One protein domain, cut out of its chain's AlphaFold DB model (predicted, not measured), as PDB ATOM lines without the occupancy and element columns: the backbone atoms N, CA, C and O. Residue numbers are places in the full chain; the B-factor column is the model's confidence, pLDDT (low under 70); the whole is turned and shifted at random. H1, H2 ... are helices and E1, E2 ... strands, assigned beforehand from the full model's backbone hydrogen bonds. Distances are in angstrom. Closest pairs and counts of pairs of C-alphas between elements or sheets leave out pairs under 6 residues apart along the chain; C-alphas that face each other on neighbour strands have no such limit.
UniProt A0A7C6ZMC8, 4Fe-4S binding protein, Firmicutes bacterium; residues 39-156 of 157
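AT A GLANCE: This is residues 39 to 156 of the 157 residues of the protein "4Fe-4S binding protein" of Firmicutes bacterium (UniProt A0A7C6ZMC8). Short helices and long loops make a loose body with H1 nearest its middle, and two parts stick out of it: residues 57 to 62, the tip of a two-stranded hairpin E1-E2, and residues 143 to 156, mostly helix H5. No helix touches another. The printed part has 118 residues, with E1, E2, H1, H2, H3, H4 and H5 along the chain; the sheet, order E1 - E2, is antiparallel, and the class is mixed, helices and strands. The whole is loose, with a radius of gyration of the C-alphas of 17.3 A and spans of 44 by 40 by 30 A.

HOW THE PARTS SIT: E1, residues 48 to 58, and E2, residues 61 to 68, form an antiparallel hairpin at 151 degrees; N 54 and O 65 are 2.8 A apart and N 49 and O 67 2.9 A, within hydrogen-bond range. E1 bends by 99 degrees at residue 51. H1, residues 70 to 77, is only just apart from E1, their closest C-alphas 8.4 A from each other. H2, residues 104 to 114, is apart from H1. H2 and H3, residues 117 to 120, are close but not clearly touching; their closest C-alphas, of Trp 112 and Thr 120, are 6.3 A apart. H4, residues 136 to 140, and H5, residues 142 to 154, are also close but not clearly touching; their closest C-alphas, of Met 138 and Gly 144, are 6.7 A apart. Every O i to N i+4 pair is within hydrogen-bond range in H1, H2, H4 and H5; H3 is too short for one.

IN THESE COORDINATES: E1 begins at C-alpha 48 (-25.893, -32.758, -42.944) and measures 22.9 A, E2 21.7 A. H1 measures 10.0 A, H2 14.5 A. H5, 18.7 A, ends at C-alpha 154 (4.338, -43.360, -49.498).

THE WHOLE: The C-alphas of Asn 101 and Lys 156, the two farthest apart, are 51.5 A from each other. The printed part has no cut. The links H1 to H2 and H3 to H4 are long. Residues 120 to 133 and 156 have pLDDT under 70.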
ATOM      1  N   CYS A  39     -21.194 -36.638 -48.743       93.69
ATOM      2  CA  CYS A  39     -21.532 -36.735 -47.327       93.69
ATOM      3  C   CYS A  39     -23.043 -36.594 -47.079       93.69
ATOM      4  O   CYS A  39     -23.598 -37.427 -46.368       93.69
ATOM      5  N   VAL A  40     -23.695 -35.608 -47.708       95.19
ATOM      6  CA  VAL A  40     -25.145 -35.360 -47.614       95.19
ATOM      7  C   VAL A  40     -25.923 -36.558 -48.154       95.19
ATOM      8  O   VAL A  40     -26.704 -37.164 -47.430       95.19
ATOM      9  N   LYS A  41     -25.621 -36.979 -49.390       95.00
ATOM     10  CA  LYS A  41     -26.330 -38.065 -50.089       95.00
ATOM     11  C   LYS A  41     -26.249 -39.420 -49.383       95.00
ATOM     12  O   LYS A  41     -27.116 -40.258 -49.579       95.00
ATOM     13  N   ASN A  42     -25.194 -39.658 -48.600       93.88
ATOM     14  CA  ASN A  42     -24.979 -40.930 -47.904       93.88
ATOM     15  C   ASN A  42     -25.342 -40.877 -46.413       93.88
ATOM     16  O   ASN A  42     -25.169 -41.882 -45.724       93.88
ATOM     17  N   CYS A  43     -25.766 -39.730 -45.878       94.62
ATOM     18  CA  CYS A  43     -26.093 -39.604 -44.462       94.62
ATOM     19  C   CYS A  43     -27.463 -40.245 -44.186       94.62
ATOM     20  O   CYS A  43     -28.476 -39.688 -44.602       94.62
ATOM     21  N   PRO A  44     -27.541 -41.365 -43.446       92.88
ATOM     22  CA  PRO A  44     -28.825 -42.020 -43.204       92.88
ATOM     23  C   PRO A  44     -29.698 -41.254 -42.193       92.88
ATOM     24  O   PRO A  44     -30.897 -41.497 -42.111       92.88
ATOM     25  N   ALA A  45     -29.104 -40.315 -41.450       92.94
ATOM     26  CA  ALA A  45     -29.806 -39.412 -40.540       92.94
ATOM     27  C   ALA A  45     -30.449 -38.210 -41.251       92.94
ATOM     28  O   ALA A  45     -31.251 -37.511 -40.645       92.94
ATOM     29  N   GLY A  46     -30.016 -37.876 -42.477       94.62
ATOM     30  CA  GLY A  46     -30.278 -36.549 -43.049       94.62
ATOM     31  C   GLY A  46     -29.679 -35.398 -42.219       94.62
ATOM     32  O   GLY A  46     -30.172 -34.276 -42.268       94.62
ATOM     33  N   ALA A  47     -28.630 -35.674 -41.434       95.56
ATOM     34  CA  ALA A  47     -28.088 -34.727 -40.460       95.56
ATOM     35  C   ALA A  47     -27.301 -33.574 -41.100       95.56
ATOM     36  O   ALA A  47     -27.212 -32.498 -40.522       95.56
ATOM     37  N   ILE A  48     -26.711 -33.779 -42.278       95.38
ATOM     38  CA  ILE A  48     -25.893 -32.758 -42.944       95.38
ATOM     39  C   ILE A  48     -26.807 -31.904 -43.822       95.38
ATOM     40  O   ILE A  48     -27.388 -32.418 -44.781       95.38
ATOM     41  N   LYS A  49     -26.928 -30.615 -43.506       95.00
ATOM     42  CA  LYS A  49     -27.813 -29.683 -44.212       95.00
ATOM     43  C   LYS A  49     -27.162 -29.234 -45.518       95.00
ATOM     44  O   LYS A  49     -26.054 -28.711 -45.525       95.00
ATOM     45  N   GLU A  50     -27.844 -29.456 -46.639       92.75
ATOM     46  CA  GLU A  50     -27.300 -29.166 -47.975       92.75
ATOM     47  C   GLU A  50     -27.189 -27.665 -48.269       92.75
ATOM     48  O   GLU A  50     -26.275 -27.240 -48.968       92.75
ATOM     49  N   LYS A  51     -28.134 -26.872 -47.751       91.19
ATOM     50  CA  LYS A  51     -28.311 -25.452 -48.091       91.19
ATOM     51  C   LYS A  51     -27.973 -24.508 -46.937       91.19
ATOM     52  O   LYS A  51     -28.347 -23.342 -46.980       91.19
ATOM     53  N   GLU A  52     -27.301 -25.015 -45.909       93.00
ATOM     54  CA  GLU A  52     -26.914 -24.237 -44.736       93.00
ATOM     55  C   GLU A  52     -25.403 -24.308 -44.532       93.00
ATOM     56  O   GLU A  52     -24.785 -25.374 -44.616       93.00
ATOM     57  N   GLU A  53     -24.821 -23.158 -44.223       90.69
ATOM     58  CA  GLU A  53     -23.396 -23.002 -43.974       90.69
ATOM     59  C   GLU A  53     -23.188 -22.283 -42.641       90.69
ATOM     60  O   GLU A  53     -23.889 -21.326 -42.313       90.69
ATOM     61  N   TRP A  54     -22.196 -22.734 -41.880       91.44
ATOM     62  CA  TRP A  54     -21.731 -22.075 -40.668       91.44
ATOM     63  C   TRP A  54     -20.359 -21.454 -40.916       91.44
ATOM     64  O   TRP A  54     -19.470 -22.100 -41.476       91.44
ATOM     65  N   GLY A  55     -20.194 -20.195 -40.510       90.56
ATOM     66  CA  GLY A  55     -18.977 -19.424 -40.727       90.56
ATOM     67  C   GLY A  55     -18.372 -18.901 -39.430       90.56
ATOM     68  O   GLY A  55     -19.095 -18.438 -38.554       90.56
ATOM     69  N   VAL A  56     -17.044 -18.912 -39.333       92.25
ATOM     70  CA  VAL A  56     -16.286 -18.353 -38.203       92.25
ATOM     71  C   VAL A  56     -15.022 -17.661 -38.701       92.25
ATOM     72  O   VAL A  56     -14.448 -18.065 -39.710       92.25
ATOM     73  N   VAL A  57     -14.579 -16.607 -38.017       90.81
ATOM     74  CA  VAL A  57     -13.304 -15.937 -38.312       90.81
ATOM     75  C   VAL A  57     -12.266 -16.375 -37.285       90.81
ATOM     76  O   VAL A  57     -12.471 -16.191 -36.090       90.81
ATOM     77  N   ILE A  58     -11.156 -16.952 -37.749       89.75
ATOM     78  CA  ILE A  58     -10.046 -17.422 -36.909       89.75
ATOM     79  C   ILE A  58      -8.758 -16.798 -37.448       89.75
ATOM     80  O   ILE A  58      -8.446 -16.955 -38.627       89.75
ATOM     81  N   ALA A  59      -8.031 -16.063 -36.599       89.12
ATOM     82  CA  ALA A  59      -6.820 -15.320 -36.977       89.12
ATOM     83  C   ALA A  59      -6.998 -14.463 -38.252       89.12
ATOM     84  O   ALA A  59      -6.180 -14.498 -39.169       89.12
ATOM     85  N   GLY A  60      -8.123 -13.743 -38.349       87.88
ATOM     86  CA  GLY A  60      -8.453 -12.884 -39.497       87.88
ATOM     87  C   GLY A  60      -8.880 -13.623 -40.773       87.88
ATOM     88  O   GLY A  60      -9.287 -12.978 -41.736       87.88
ATOM     89  N   LYS A  61      -8.848 -14.961 -40.795       86.31
ATOM     90  CA  LYS A  61      -9.280 -15.780 -41.936       86.31
ATOM     91  C   LYS A  61     -10.705 -16.283 -41.719       86.31
ATOM     92  O   LYS A  61     -11.040 -16.767 -40.638       86.31
ATOM     93  N   LYS A  62     -11.554 -16.173 -42.744       87.75
ATOM     94  CA  LYS A  62     -12.929 -16.693 -42.715       87.75
ATOM     95  C   LYS A  62     -12.924 -18.184 -43.039       87.75
ATOM     96  O   LYS A  62     -12.440 -18.576 -44.095       87.75
ATOM     97  N   PHE A  63     -13.524 -18.973 -42.160       86.44
ATOM     98  CA  PHE A  63     -13.761 -20.395 -42.336       86.44
ATOM     99  C   PHE A  63     -15.243 -20.668 -42.530       86.44
ATOM    100  O   PHE A  63     -16.053 -20.164 -41.760       86.44
ATOM    101  N   VAL A  64     -15.591 -21.477 -43.532       87.19
ATOM    102  CA  VAL A  64     -16.974 -21.918 -43.782       87.19
ATOM    103  C   VAL A  64     -17.077 -23.442 -43.772       87.19
ATOM    104  O   VAL A  64     -16.222 -24.134 -44.332       87.19
ATOM    105  N   TYR A  65     -18.126 -23.966 -43.137       86.69
ATOM    106  CA  TYR A  65     -18.398 -25.393 -42.972       86.69
ATOM    107  C   TYR A  65     -19.877 -25.700 -43.225       86.69
ATOM    108  O   TYR A  65     -20.733 -24.841 -43.050       86.69
ATOM    109  N   GLY A  66     -20.187 -26.941 -43.604       89.12
ATOM    110  CA  GLY A  66     -21.577 -27.400 -43.667       89.12
ATOM    111  C   GLY A  66     -22.160 -27.596 -42.267       89.12
ATOM    112  O   GLY A  66     -21.449 -28.023 -41.355       89.12
ATOM    113  N   VAL A  67     -23.452 -27.312 -42.110       94.38
ATOM    114  CA  VAL A  67     -24.170 -27.512 -40.844       94.38
ATOM    115  C   VAL A  67     -24.507 -28.991 -40.650       94.38
ATOM    116  O   VAL A  67     -24.942 -29.678 -41.580       94.38
ATOM    117  N   VAL A  68     -24.304 -29.486 -39.428       94.81
ATOM    118  CA  VAL A  68     -24.629 -30.859 -39.030       94.81
ATOM    119  C   VAL A  68     -25.565 -30.825 -37.830       94.81
ATOM    120  O   VAL A  68     -25.245 -30.238 -36.803       94.81
ATOM    121  N   ASP A  69     -26.696 -31.505 -37.956       95.06
ATOM    122  CA  ASP A  69     -27.568 -31.862 -36.844       95.06
ATOM    123  C   ASP A  69     -26.874 -32.944 -36.005       95.06
ATOM    124  O   ASP A  69     -26.907 -34.141 -36.316       95.06
ATOM    125  N   CYS A  70     -26.145 -32.498 -34.981       91.12
ATOM    126  CA  CYS A  70     -25.350 -33.371 -34.126       91.12
ATOM    127  C   CYS A  70     -26.211 -34.398 -33.387       91.12
ATOM    128  O   CYS A  70     -25.745 -35.512 -33.168       91.12
ATOM    129  N   GLU A  71     -27.459 -34.069 -33.057       89.38
ATOM    130  CA  GLU A  71     -28.352 -34.966 -32.329       89.38
ATOM    131  C   GLU A  71     -28.868 -36.082 -33.237       89.38
ATOM    132  O   GLU A  71     -28.778 -37.255 -32.879       89.38
ATOM    133  N   ALA A  72     -29.325 -35.754 -34.450       90.94
ATOM    134  CA  ALA A  72     -29.710 -36.761 -35.438       90.94
ATOM    135  C   ALA A  72     -28.515 -37.643 -35.846       90.94
ATOM    136  O   ALA A  72     -28.654 -38.856 -36.031       90.94
ATOM    137  N   CYS A  73     -27.324 -37.046 -35.966       91.25
ATOM    138  CA  CYS A  73     -26.084 -37.772 -36.233       91.25
ATOM    139  C   CYS A  73     -25.750 -38.749 -35.096       91.25
ATOM    140  O   CYS A  73     -25.512 -39.929 -35.361       91.25
ATOM    141  N   ALA A  74     -25.783 -38.273 -33.846       87.00
ATOM    142  CA  ALA A  74     -25.537 -39.078 -32.655       87.00
ATOM    143  C   ALA A  74     -26.563 -40.205 -32.521       87.00
ATOM    144  O   ALA A  74     -26.176 -41.334 -32.251       87.00
ATOM    145  N   TRP A  75     -27.839 -39.952 -32.824       87.94
ATOM    146  CA  TRP A  75     -28.889 -40.971 -32.768       87.94
ATOM    147  C   TRP A  75     -28.599 -42.166 -33.682       87.94
ATOM    148  O   TRP A  75     -28.744 -43.326 -33.293       87.94
ATOM    149  N   MET A  76     -28.133 -41.885 -34.903       87.94
ATOM    150  CA  MET A  76     -27.696 -42.932 -35.826       87.94
ATOM    151  C   MET A  76     -26.409 -43.596 -35.352       87.94
ATOM    152  O   MET A  76     -26.284 -44.815 -35.434       87.94
ATOM    153  N   ALA A  77     -25.444 -42.801 -34.888       84.25
ATOM    154  CA  ALA A  77     -24.169 -43.297 -34.404       84.25
ATOM    155  C   ALA A  77     -24.389 -44.283 -33.243       84.25
ATOM    156  O   ALA A  77     -23.955 -45.426 -33.342       84.25
ATOM    157  N   GLU A  78     -25.134 -43.907 -32.208       81.88
ATOM    158  CA  GLU A  78     -25.426 -44.720 -31.017       81.88
ATOM    159  C   GLU A  78     -26.292 -45.964 -31.301       81.88
ATOM    160  O   GLU A  78     -26.491 -46.797 -30.420       81.88
ATOM    161  N   GLY A  79     -26.753 -46.144 -32.543       83.69
ATOM    162  CA  GLY A  79     -27.390 -47.381 -32.982       83.69
ATOM    163  C   GLY A  79     -28.870 -47.487 -32.625       83.69
ATOM    164  O   GLY A  79     -29.392 -48.588 -32.476       83.69
ATOM    165  N   TYR A  80     -29.563 -46.353 -32.533       87.88
ATOM    166  CA  TYR A  80     -31.009 -46.305 -32.306       87.88
ATOM    167  C   TYR A  80     -31.848 -46.460 -33.579       87.88
ATOM    168  O   TYR A  80     -33.064 -46.296 -33.531       87.88
ATOM    169  N   SER A  81     -31.233 -46.726 -34.732       88.56
ATOM    170  CA  SER A  81     -31.976 -46.949 -35.970       88.56
ATOM    171  C   SER A  81     -31.355 -48.035 -36.821       88.56
ATOM    172  O   SER A  81     -30.134 -48.116 -36.992       88.56
ATOM    173  N   SER A  82     -32.235 -48.786 -37.470       89.06
ATOM    174  CA  SER A  82     -31.880 -49.787 -38.455       89.06
ATOM    175  C   SER A  82     -31.307 -49.176 -39.733       89.06
ATOM    176  O   SER A  82     -30.628 -49.856 -40.486       89.06
ATOM    177  N   ARG A  83     -31.442 -47.873 -39.996       88.62
ATOM    178  CA  ARG A  83     -31.011 -47.270 -41.278       88.62
ATOM    179  C   ARG A  83     -29.499 -47.034 -41.413       88.62
ATOM    180  O   ARG A  83     -29.047 -46.453 -42.401       88.62
ATOM    181  N   LEU A  84     -28.705 -47.457 -40.431       85.25
ATOM    182  CA  LEU A  84     -27.276 -47.165 -40.340       85.25
ATOM    183  C   LEU A  84     -26.466 -47.682 -41.542       85.25
ATOM    184  O   LEU A  84     -25.845 -46.889 -42.249       85.25
ATOM    185  N   TRP A  85     -26.460 -49.002 -41.748       84.94
ATOM    186  CA  TRP A  85     -25.758 -49.704 -42.824       84.94
ATOM    187  C   TRP A  85     -26.575 -50.899 -43.305       84.94
ATOM    188  O   TRP A  85     -26.324 -52.014 -42.868       84.94
ATOM    189  N   GLU A  86     -27.541 -50.663 -44.194       83.44
ATOM    190  CA  GLU A  86     -28.416 -51.719 -44.720       83.44
ATOM    191  C   GLU A  86     -27.630 -52.936 -45.245       83.44
ATOM    192  O   GLU A  86     -26.733 -52.795 -46.080       83.44
ATOM    193  N   GLY A  87     -27.944 -54.118 -44.709       83.94
ATOM    194  CA  GLY A  87     -27.314 -55.397 -45.034       83.94
ATOM    195  C   GLY A  87     -25.995 -55.680 -44.305       83.94
ATOM    196  O   GLY A  87     -25.429 -56.759 -44.479       83.94
ATOM    197  N   ALA A  88     -25.481 -54.754 -43.491       84.12
ATOM    198  CA  ALA A  88     -24.256 -54.991 -42.738       84.12
ATOM    199  C   ALA A  88     -24.514 -55.879 -41.507       84.12
ATOM    200  O   ALA A  88     -25.511 -55.693 -40.811       84.12
ATOM    201  N   PRO A  89     -23.586 -56.786 -41.150       82.06
ATOM    202  CA  PRO A  89     -23.754 -57.668 -39.990       82.06
ATOM    203  C   PRO A  89     -23.801 -56.911 -38.653       82.06
ATOM    204  O   PRO A  89     -24.293 -57.442 -37.665       82.06
ATOM    205  N   PHE A  90     -23.296 -55.674 -38.627       78.19
ATOM    206  CA  PHE A  90     -23.272 -54.782 -37.466       78.19
ATOM    207  C   PHE A  90     -24.393 -53.726 -37.488       78.19
ATOM    208  O   PHE A  90     -24.358 -52.766 -36.719       78.19
ATOM    209  N   GLN A  91     -25.355 -53.846 -38.404       84.62
ATOM    210  CA  GLN A  91     -26.508 -52.953 -38.466       84.62
ATOM    211  C   GLN A  91     -27.408 -53.176 -37.239       84.62
ATOM    212  O   GLN A  91     -27.783 -54.324 -36.982       84.62
ATOM    213  N   PRO A  92     -27.795 -52.110 -36.513       86.06
ATOM    214  CA  PRO A  92     -28.780 -52.225 -35.445       86.06
ATOM    215  C   PRO A  92     -30.106 -52.770 -35.984       86.06
ATOM    216  O   PRO A  92     -30.512 -52.441 -37.098       86.06
ATOM    217  N   LYS A  93     -30.805 -53.574 -35.188       87.75
ATOM    218  CA  LYS A  93     -32.102 -54.174 -35.551       87.75
ATOM    219  C   LYS A  93     -33.284 -53.531 -34.832       87.75
ATOM    220  O   LYS A  93     -34.363 -54.114 -34.765       87.75
ATOM    221  N   VAL A  94     -33.074 -52.341 -34.286       89.00
ATOM    222  CA  VAL A  94     -34.090 -51.572 -33.570       89.00
ATOM    223  C   VAL A  94     -34.270 -50.214 -34.228       89.00
ATOM    224  O   VAL A  94     -33.323 -49.646 -34.772       89.00
ATOM    225  N   ASP A  95     -35.481 -49.678 -34.131       91.88
ATOM    226  CA  ASP A  95     -35.782 -48.289 -34.454       91.88
ATOM    227  C   ASP A  95     -36.433 -47.649 -33.231       91.88
ATOM    228  O   ASP A  95     -37.601 -47.880 -32.918       91.88
ATOM    229  N   VAL A  96     -35.636 -46.871 -32.506       91.50
ATOM    230  CA  VAL A  96     -36.054 -46.178 -31.292       91.50
ATOM    231  C   VAL A  96     -36.340 -44.724 -31.658       91.50
ATOM    232  O   VAL A  96     -35.438 -44.031 -32.143       91.50
ATOM    233  N   PRO A  97     -37.568 -44.226 -31.450       91.00
ATOM    234  CA  PRO A  97     -37.878 -42.830 -31.708       91.00
ATOM    235  C   PRO A  97     -37.114 -41.934 -30.735       91.00
ATOM    236  O   PRO A  97     -36.996 -42.225 -29.541       91.00
ATOM    237  N   ARG A  98     -36.606 -40.819 -31.259       89.62
ATOM    238  CA  ARG A  98     -35.943 -39.803 -30.450       89.62
ATOM    239  C   ARG A  98     -36.985 -39.037 -29.630       89.62
ATOM    240  O   ARG A  98     -37.918 -38.509 -30.235       89.62
ATOM    241  N   PRO A  99     -36.853 -38.968 -28.295       90.31
ATOM    242  CA  PRO A  99     -37.726 -38.136 -27.480       90.31
ATOM    243  C   PRO A  99     -37.406 -36.654 -27.713       90.31
ATOM    244  O   PRO A  99     -36.286 -36.303 -28.083       90.31
ATOM    245  N   GLU A 100     -38.381 -35.779 -27.479       88.81
ATOM    246  CA  GLU A 100     -38.196 -34.326 -27.616       88.81
ATOM    247  C   GLU A 100     -37.215 -33.765 -26.582       88.81
ATOM    248  O   GLU A 100     -36.440 -32.867 -26.891       88.81
ATOM    249  N   ASN A 101     -37.226 -34.326 -25.369       88.31
ATOM    250  CA  ASN A 101     -36.362 -33.924 -24.268       88.31
ATOM    251  C   ASN A 101     -35.603 -35.143 -23.743       88.31
ATOM    252  O   ASN A 101     -36.208 -36.163 -23.414       88.31
ATOM    253  N   LEU A 102     -34.280 -35.025 -23.659       85.44
ATOM    254  CA  LEU A 102     -33.381 -36.046 -23.126       85.44
ATOM    255  C   LEU A 102     -32.671 -35.487 -21.898       85.44
ATOM    256  O   LEU A 102     -31.745 -34.688 -22.018       85.44
ATOM    257  N   ASP A 103     -33.094 -35.921 -20.715       90.00
ATOM    258  CA  ASP A 103     -32.313 -35.721 -19.497       90.00
ATOM    259  C   ASP A 103     -31.281 -36.849 -19.312       90.00
ATOM    260  O   ASP A 103     -31.256 -37.846 -20.043       90.00
ATOM    261  N   ALA A 104     -30.402 -36.699 -18.318       86.75
ATOM    262  CA  ALA A 104     -29.347 -37.674 -18.051       86.75
ATOM    263  C   ALA A 104     -29.890 -39.072 -17.702       86.75
ATOM    264  O   ALA A 104     -29.291 -40.082 -18.079       86.75
ATOM    265  N   ARG A 105     -31.025 -39.152 -16.999       88.94
ATOM    266  CA  ARG A 105     -31.625 -40.421 -16.579       88.94
ATOM    267  C   ARG A 105     -32.273 -41.133 -17.759       88.94
ATOM    268  O   ARG A 105     -32.091 -42.339 -17.906       88.94
ATOM    269  N   LEU A 106     -32.978 -40.393 -18.604       89.06
ATOM    270  CA  LEU A 106     -33.578 -40.907 -19.823       89.06
ATOM    271  C   LEU A 106     -32.504 -41.323 -20.827       89.06
ATOM    272  O   LEU A 106     -32.617 -42.383 -21.428       89.06
ATOM    273  N   SER A 107     -31.420 -40.550 -20.959       85.75
ATOM    274  CA  SER A 107     -30.280 -40.940 -21.796       85.75
ATOM    275  C   SER A 107     -29.670 -42.260 -21.325       85.75
ATOM    276  O   SER A 107     -29.399 -43.132 -22.149       85.75
ATOM    277  N   TYR A 108     -29.519 -42.445 -20.011       85.62
ATOM    278  CA  TYR A 108     -29.089 -43.720 -19.439       85.62
ATOM    279  C   TYR A 108     -30.068 -44.859 -19.781       85.62
ATOM    280  O   TYR A 108     -29.634 -45.880 -20.306       85.62
ATOM    281  N   ASP A 109     -31.377 -44.684 -19.554       88.06
ATOM    282  CA  ASP A 109     -32.392 -45.700 -19.902       88.06
ATOM    283  C   ASP A 109     -32.314 -46.092 -21.382       88.06
ATOM    284  O   ASP A 109     -32.278 -47.271 -21.729       88.06
ATOM    285  N   TYR A 110     -32.201 -45.102 -22.266       88.62
ATOM    286  CA  TYR A 110     -32.095 -45.332 -23.699       88.62
ATOM    287  C   TYR A 110     -30.848 -46.134 -24.063       88.62
ATOM    288  O   TYR A 110     -30.947 -47.152 -24.761       88.62
ATOM    289  N   LYS A 111     -29.693 -45.721 -23.532       82.81
ATOM    290  CA  LYS A 111     -28.404 -46.363 -23.802       82.81
ATOM    291  C   LYS A 111     -28.356 -47.807 -23.336       82.81
ATOM    292  O   LYS A 111     -27.751 -48.619 -24.027       82.81
ATOM    293  N   TRP A 112     -28.974 -48.142 -22.207       83.56
ATOM    294  CA  TRP A 112     -28.856 -49.482 -21.625       83.56
ATOM    295  C   TRP A 112     -30.036 -50.402 -21.933       83.56
ATOM    296  O   TRP A 112     -29.859 -51.620 -21.949       83.56
ATOM    297  N   HIS A 113     -31.224 -49.851 -22.193       87.31
ATOM    298  CA  HIS A 113     -32.463 -50.635 -22.253       87.31
ATOM    299  C   HIS A 113     -33.268 -50.472 -23.543       87.31
ATOM    300  O   HIS A 113     -34.153 -51.288 -23.798       87.31
ATOM    301  N   ARG A 114     -32.996 -49.449 -24.368       87.25
ATOM    302  CA  ARG A 114     -33.778 -49.197 -25.595       87.25
ATOM    303  C   ARG A 114     -33.025 -49.528 -26.877       87.25
ATOM    304  O   ARG A 114     -33.662 -49.862 -27.871       87.25
ATOM    305  N   ARG A 115     -31.695 -49.423 -26.879       82.88
ATOM    306  CA  ARG A 115     -30.879 -49.729 -28.061       82.88
ATOM    307  C   ARG A 115     -30.758 -51.229 -28.329       82.88
ATOM    308  O   ARG A 115     -31.109 -52.053 -27.488       82.88
ATOM    309  N   ASP A 116     -30.196 -51.573 -29.489       79.88
ATOM    310  CA  ASP A 116     -29.889 -52.962 -29.829       79.88
ATOM    311  C   ASP A 116     -28.954 -53.584 -28.764       79.88
ATOM    312  O   ASP A 116     -27.830 -53.095 -28.584       79.88
ATOM    313  N   PRO A 117     -29.367 -54.666 -28.074       78.62
ATOM    314  CA  PRO A 117     -28.551 -55.307 -27.046       78.62
ATOM    315  C   PRO A 117     -27.177 -55.781 -27.539       78.62
ATOM    316  O   PRO A 117     -26.232 -55.836 -26.751       78.62
ATOM    317  N   ALA A 118     -27.026 -56.087 -28.835       75.94
ATOM    318  CA  ALA A 118     -25.732 -56.453 -29.416       75.94
ATOM    319  C   ALA A 118     -24.708 -55.309 -29.312       75.94
ATOM    320  O   ALA A 118     -23.510 -55.548 -29.135       75.94
ATOM    321  N   LEU A 119     -25.183 -54.062 -29.362       73.38
ATOM    322  CA  LEU A 119     -24.359 -52.887 -29.118       73.38
ATOM    323  C   LEU A 119     -24.113 -52.697 -27.625       73.38
ATOM    324  O   LEU A 119     -22.996 -52.352 -27.251       73.38
ATOM    325  N   THR A 120     -25.119 -52.912 -26.767       67.94
ATOM    326  CA  THR A 120     -25.009 -52.805 -25.289       67.94
ATOM    327  C   THR A 120     -23.914 -53.693 -24.729       67.94
ATOM    328  O   THR A 120     -23.075 -53.234 -23.962       67.94
ATOM    329  N   ASN A 121     -23.836 -54.927 -25.215       57.66
ATOM    330  CA  ASN A 121     -22.839 -55.897 -24.769       57.66
ATOM    331  C   ASN A 121     -21.423 -55.627 -25.307       57.66
ATOM    332  O   ASN A 121     -20.468 -56.253 -24.857       57.66
ATOM    333  N   SER A 122     -21.287 -54.718 -26.276       58.56
ATOM    334  CA  SER A 122     -19.996 -54.296 -26.836       58.56
ATOM    335  C   SER A 122     -19.434 -53.041 -26.151       58.56
ATOM    336  O   SER A 122     -18.299 -52.641 -26.428       58.56
ATOM    337  N   GLU A 123     -20.202 -52.410 -25.256       62.12
ATOM    338  CA  GLU A 123     -19.747 -51.258 -24.482       62.12
ATOM    339  C   GLU A 123     -18.880 -51.683 -23.304       62.12
ATOM    340  O   GLU A 123     -19.298 -52.433 -22.428       62.12
ATOM    341  N   HIS A 124     -17.653 -51.174 -23.287       51.59
ATOM    342  CA  HIS A 124     -16.749 -51.338 -22.159       51.59
ATOM    343  C   HIS A 124     -16.889 -50.103 -21.267       51.59
ATOM    344  O   HIS A 124     -16.931 -48.978 -21.774       51.59
ATOM    345  N   ALA A 125     -16.928 -50.302 -19.947       41.56
ATOM    346  CA  ALA A 125     -17.090 -49.237 -18.951       41.56
ATOM    347  C   ALA A 125     -16.015 -48.127 -19.035       41.56
ATOM    348  O   ALA A 125     -16.211 -47.033 -18.515       41.56
ATOM    349  N   GLU A 126     -14.905 -48.373 -19.736       41.59
ATOM    350  CA  GLU A 126     -13.733 -47.494 -19.828       41.59
ATOM    351  C   GLU A 126     -13.769 -46.508 -21.017       41.59
ATOM    352  O   GLU A 126     -12.741 -46.135 -21.577       41.59
ATOM    353  N   GLY A 127     -14.954 -46.039 -21.418       41.09
ATOM    354  CA  GLY A 127     -15.069 -44.880 -22.319       41.09
ATOM    355  C   GLY A 127     -15.016 -45.184 -23.819       41.09
ATOM    356  O   GLY A 127     -15.022 -44.262 -24.635       41.09
ATOM    357  N   ASN A 128     -15.059 -46.458 -24.207       44.09
ATOM    358  CA  ASN A 128     -15.453 -46.834 -25.560       44.09
ATOM    359  C   ASN A 128     -16.972 -47.025 -25.582       44.09
ATOM    360  O   ASN A 128     -17.453 -48.148 -25.424       44.09
ATOM    361  N   PHE A 129     -17.725 -45.938 -25.812       49.38
ATOM    362  CA  PHE A 129     -19.075 -46.065 -26.371       49.38
ATOM    363  C   PHE A 129     -18.941 -46.947 -27.616       49.38
ATOM    364  O   PHE A 129     -18.238 -46.591 -28.569       49.38
ATOM    365  N   GLY A 130     -19.471 -48.162 -27.517       50.28
ATOM    366  CA  GLY A 130     -19.158 -49.284 -28.383       50.28
ATOM    367  C   GLY A 130     -19.422 -48.882 -29.819       50.28
ATOM    368  O   GLY A 130     -20.559 -48.609 -30.172       50.28
ATOM    369  N   ALA A 131     -18.340 -48.775 -30.597       50.91
ATOM    370  CA  ALA A 131     -18.282 -48.485 -32.025       50.91
ATOM    371  C   ALA A 131     -19.631 -48.150 -32.683       50.91
ATOM    372  O   ALA A 131     -20.218 -48.932 -33.424       50.91
ATOM    373  N   SER A 132     -20.079 -46.924 -32.472       55.59
ATOM    374  CA  SER A 132     -21.088 -46.282 -33.287       55.59
ATOM    375  C   SER A 132     -20.610 -46.173 -34.745       55.59
ATOM    376  O   SER A 132     -19.958 -45.201 -35.124       55.59
ATOM    377  N   PHE A 133     -20.874 -47.185 -35.586       62.66
ATOM    378  CA  PHE A 133     -20.331 -47.325 -36.954       62.66
ATOM    379  C   PHE A 133     -20.834 -46.287 -37.978       62.66
ATOM    380  O   PHE A 133     -20.585 -46.434 -39.186       62.66
ATOM    381  N   CYS A 134     -21.536 -45.228 -37.560       78.00
ATOM    382  CA  CYS A 134     -21.903 -44.169 -38.495       78.00
ATOM    383  C   CYS A 134     -20.655 -43.361 -38.884       78.00
ATOM    384  O   CYS A 134     -20.274 -42.386 -38.250       78.00
ATOM    385  N   GLY A 135     -19.994 -43.790 -39.955       86.44
ATOM    386  CA  GLY A 135     -18.869 -43.101 -40.587       86.44
ATOM    387  C   GLY A 135     -19.068 -42.932 -42.089       86.44
ATOM    388  O   GLY A 135     -18.107 -42.633 -42.798       86.44
ATOM    389  N   ARG A 136     -20.298 -43.148 -42.588       89.44
ATOM    390  CA  ARG A 136     -20.639 -43.144 -44.021       89.44
ATOM    391  C   ARG A 136     -20.079 -41.917 -44.723       89.44
ATOM    392  O   ARG A 136     -19.307 -42.069 -45.661       89.44
ATOM    393  N   CYS A 137     -20.370 -40.724 -44.211       92.06
ATOM    394  CA  CYS A 137     -19.895 -39.467 -44.785       92.06
ATOM    395  C   CYS A 137     -18.360 -39.377 -44.874       92.06
ATOM    396  O   CYS A 137     -17.827 -38.870 -45.861       92.06
ATOM    397  N   MET A 138     -17.633 -39.908 -43.886       90.94
ATOM    398  CA  MET A 138     -16.167 -39.909 -43.864       90.94
ATOM    399  C   MET A 138     -15.568 -40.976 -44.794       90.94
ATOM    400  O   MET A 138     -14.530 -40.754 -45.426       90.94
ATOM    401  N   ILE A 139     -16.214 -42.140 -44.883       89.38
ATOM    402  CA  ILE A 139     -15.793 -43.279 -45.710       89.38
ATOM    403  C   ILE A 139     -16.046 -42.999 -47.196       89.38
ATOM    404  O   ILE A 139     -15.181 -43.282 -48.030       89.38
ATOM    405  N   THR A 140     -17.199 -42.417 -47.536       91.56
ATOM    406  CA  THR A 140     -17.584 -42.114 -48.922       91.56
ATOM    407  C   THR A 140     -16.939 -40.838 -49.453       91.56
ATOM    408  O   THR A 140     -16.870 -40.661 -50.668       91.56
ATOM    409  N   CYS A 141     -16.398 -39.981 -48.579       92.81
ATOM    410  CA  CYS A 141     -15.718 -38.755 -48.981       92.81
ATOM    411  C   CYS A 141     -14.559 -39.036 -49.968       92.81
ATOM    412  O   CYS A 141     -13.581 -39.710 -49.607       92.81
ATOM    413  N   PRO A 142     -14.598 -38.471 -51.194       91.94
ATOM    414  CA  PRO A 142     -13.541 -38.653 -52.191       91.94
ATOM    415  C   PRO A 142     -12.173 -38.157 -51.718       91.94
ATOM    416  O   PRO A 142     -11.151 -38.764 -52.032       91.94
ATOM    417  N   LEU A 143     -12.151 -37.084 -50.928       90.00
ATOM    418  CA  LEU A 143     -10.921 -36.485 -50.407       90.00
ATOM    419  C   LEU A 143     -10.298 -37.353 -49.326       90.00
ATOM    420  O   LEU A 143      -9.091 -37.582 -49.345       90.00
ATOM    421  N   GLY A 144     -11.135 -37.936 -48.465       91.19
ATOM    422  CA  GLY A 144     -10.710 -39.021 -47.598       91.19
ATOM    423  C   GLY A 144     -10.081 -40.131 -48.429       91.19
ATOM    424  O   GLY A 144      -8.928 -40.495 -48.218       91.19
ATOM    425  N   ARG A 145     -10.802 -40.695 -49.404       91.19
ATOM    426  CA  ARG A 145     -10.276 -41.789 -50.245       91.19
ATOM    427  C   ARG A 145      -8.935 -41.432 -50.907       91.19
ATOM    428  O   ARG A 145      -8.031 -42.266 -50.896       91.19
ATOM    429  N   ALA A 146      -8.785 -40.216 -51.429       90.75
ATOM    430  CA  ALA A 146      -7.536 -39.729 -52.010       90.75
ATOM    431  C   ALA A 146      -6.397 -39.669 -50.977       90.75
ATOM    432  O   ALA A 146      -5.308 -40.171 -51.249       90.75
ATOM    433  N   ALA A 147      -6.663 -39.145 -49.778       90.06
ATOM    434  CA  ALA A 147      -5.698 -39.075 -48.684       90.06
ATOM    435  C   ALA A 147      -5.181 -40.466 -48.265       90.06
ATOM    436  O   ALA A 147      -3.975 -40.682 -48.174       90.06
ATOM    437  N   ALA A 148      -6.071 -41.462 -48.134       90.38
ATOM    438  CA  ALA A 148      -5.648 -42.843 -47.858       90.38
ATOM    439  C   ALA A 148      -4.794 -43.442 -48.980       90.38
ATOM    440  O   ALA A 148      -3.838 -44.160 -48.697       90.38
ATOM    441  N   LYS A 149      -5.131 -43.173 -50.249       91.56
ATOM    442  CA  LYS A 149      -4.337 -43.659 -51.386       91.56
ATOM    443  C   LYS A 149      -2.925 -43.074 -51.377       91.56
ATOM    444  O   LYS A 149      -1.990 -43.834 -51.599       91.56
ATOM    445  N   ARG A 150      -2.774 -41.771 -51.103       90.94
ATOM    446  CA  ARG A 150      -1.457 -41.120 -50.981       90.94
ATOM    447  C   ARG A 150      -0.621 -41.781 -49.887       90.94
ATOM    448  O   ARG A 150       0.434 -42.317 -50.188       90.94
ATOM    449  N   ARG A 151      -1.162 -41.876 -48.668       89.75
ATOM    450  CA  ARG A 151      -0.478 -42.510 -47.528       89.75
ATOM    451  C   ARG A 151      -0.029 -43.948 -47.800       89.75
ATOM    452  O   ARG A 151       1.070 -44.331 -47.430       89.75
ATOM    453  N   ARG A 152      -0.876 -44.755 -48.447       89.06
ATOM    454  CA  ARG A 152      -0.541 -46.150 -48.784       89.06
ATOM    455  C   ARG A 152       0.552 -46.280 -49.847       89.06
ATOM    456  O   ARG A 152       1.164 -47.337 -49.911       89.06
ATOM    457  N   ARG A 153       0.738 -45.275 -50.710       86.12
ATOM    458  CA  ARG A 153       1.827 -45.251 -51.700       86.12
ATOM    459  C   ARG A 153       3.146 -44.877 -51.035       86.12
ATOM    460  O   ARG A 153       4.089 -45.633 -51.172       86.12
ATOM    461  N   SER A 154       3.150 -43.814 -50.233       77.06
ATOM    462  CA  SER A 154       4.338 -43.360 -49.498       77.06
ATOM    463  C   SER A 154       4.865 -44.372 -48.476       77.06
ATOM    464  O   SER A 154       6.015 -44.296 -48.096       77.06
ATOM    465  N   ALA A 155       4.037 -45.316 -48.015       74.62
ATOM    466  CA  ALA A 155       4.465 -46.388 -47.111       74.62
ATOM    467  C   ALA A 155       5.125 -47.591 -47.822       74.62
ATOM    468  O   ALA A 155       5.477 -48.562 -47.159       74.62
ATOM    469  N   LYS A 156       5.184 -47.590 -49.160       69.44
ATOM    470  CA  LYS A 156       5.808 -48.651 -49.971       69.44
ATOM    471  C   LYS A 156       7.163 -48.239 -50.560       69.44
ATOM    472  O   LYS A 156       7.781 -49.068 -51.223       69.44
TER     473      LYS A 156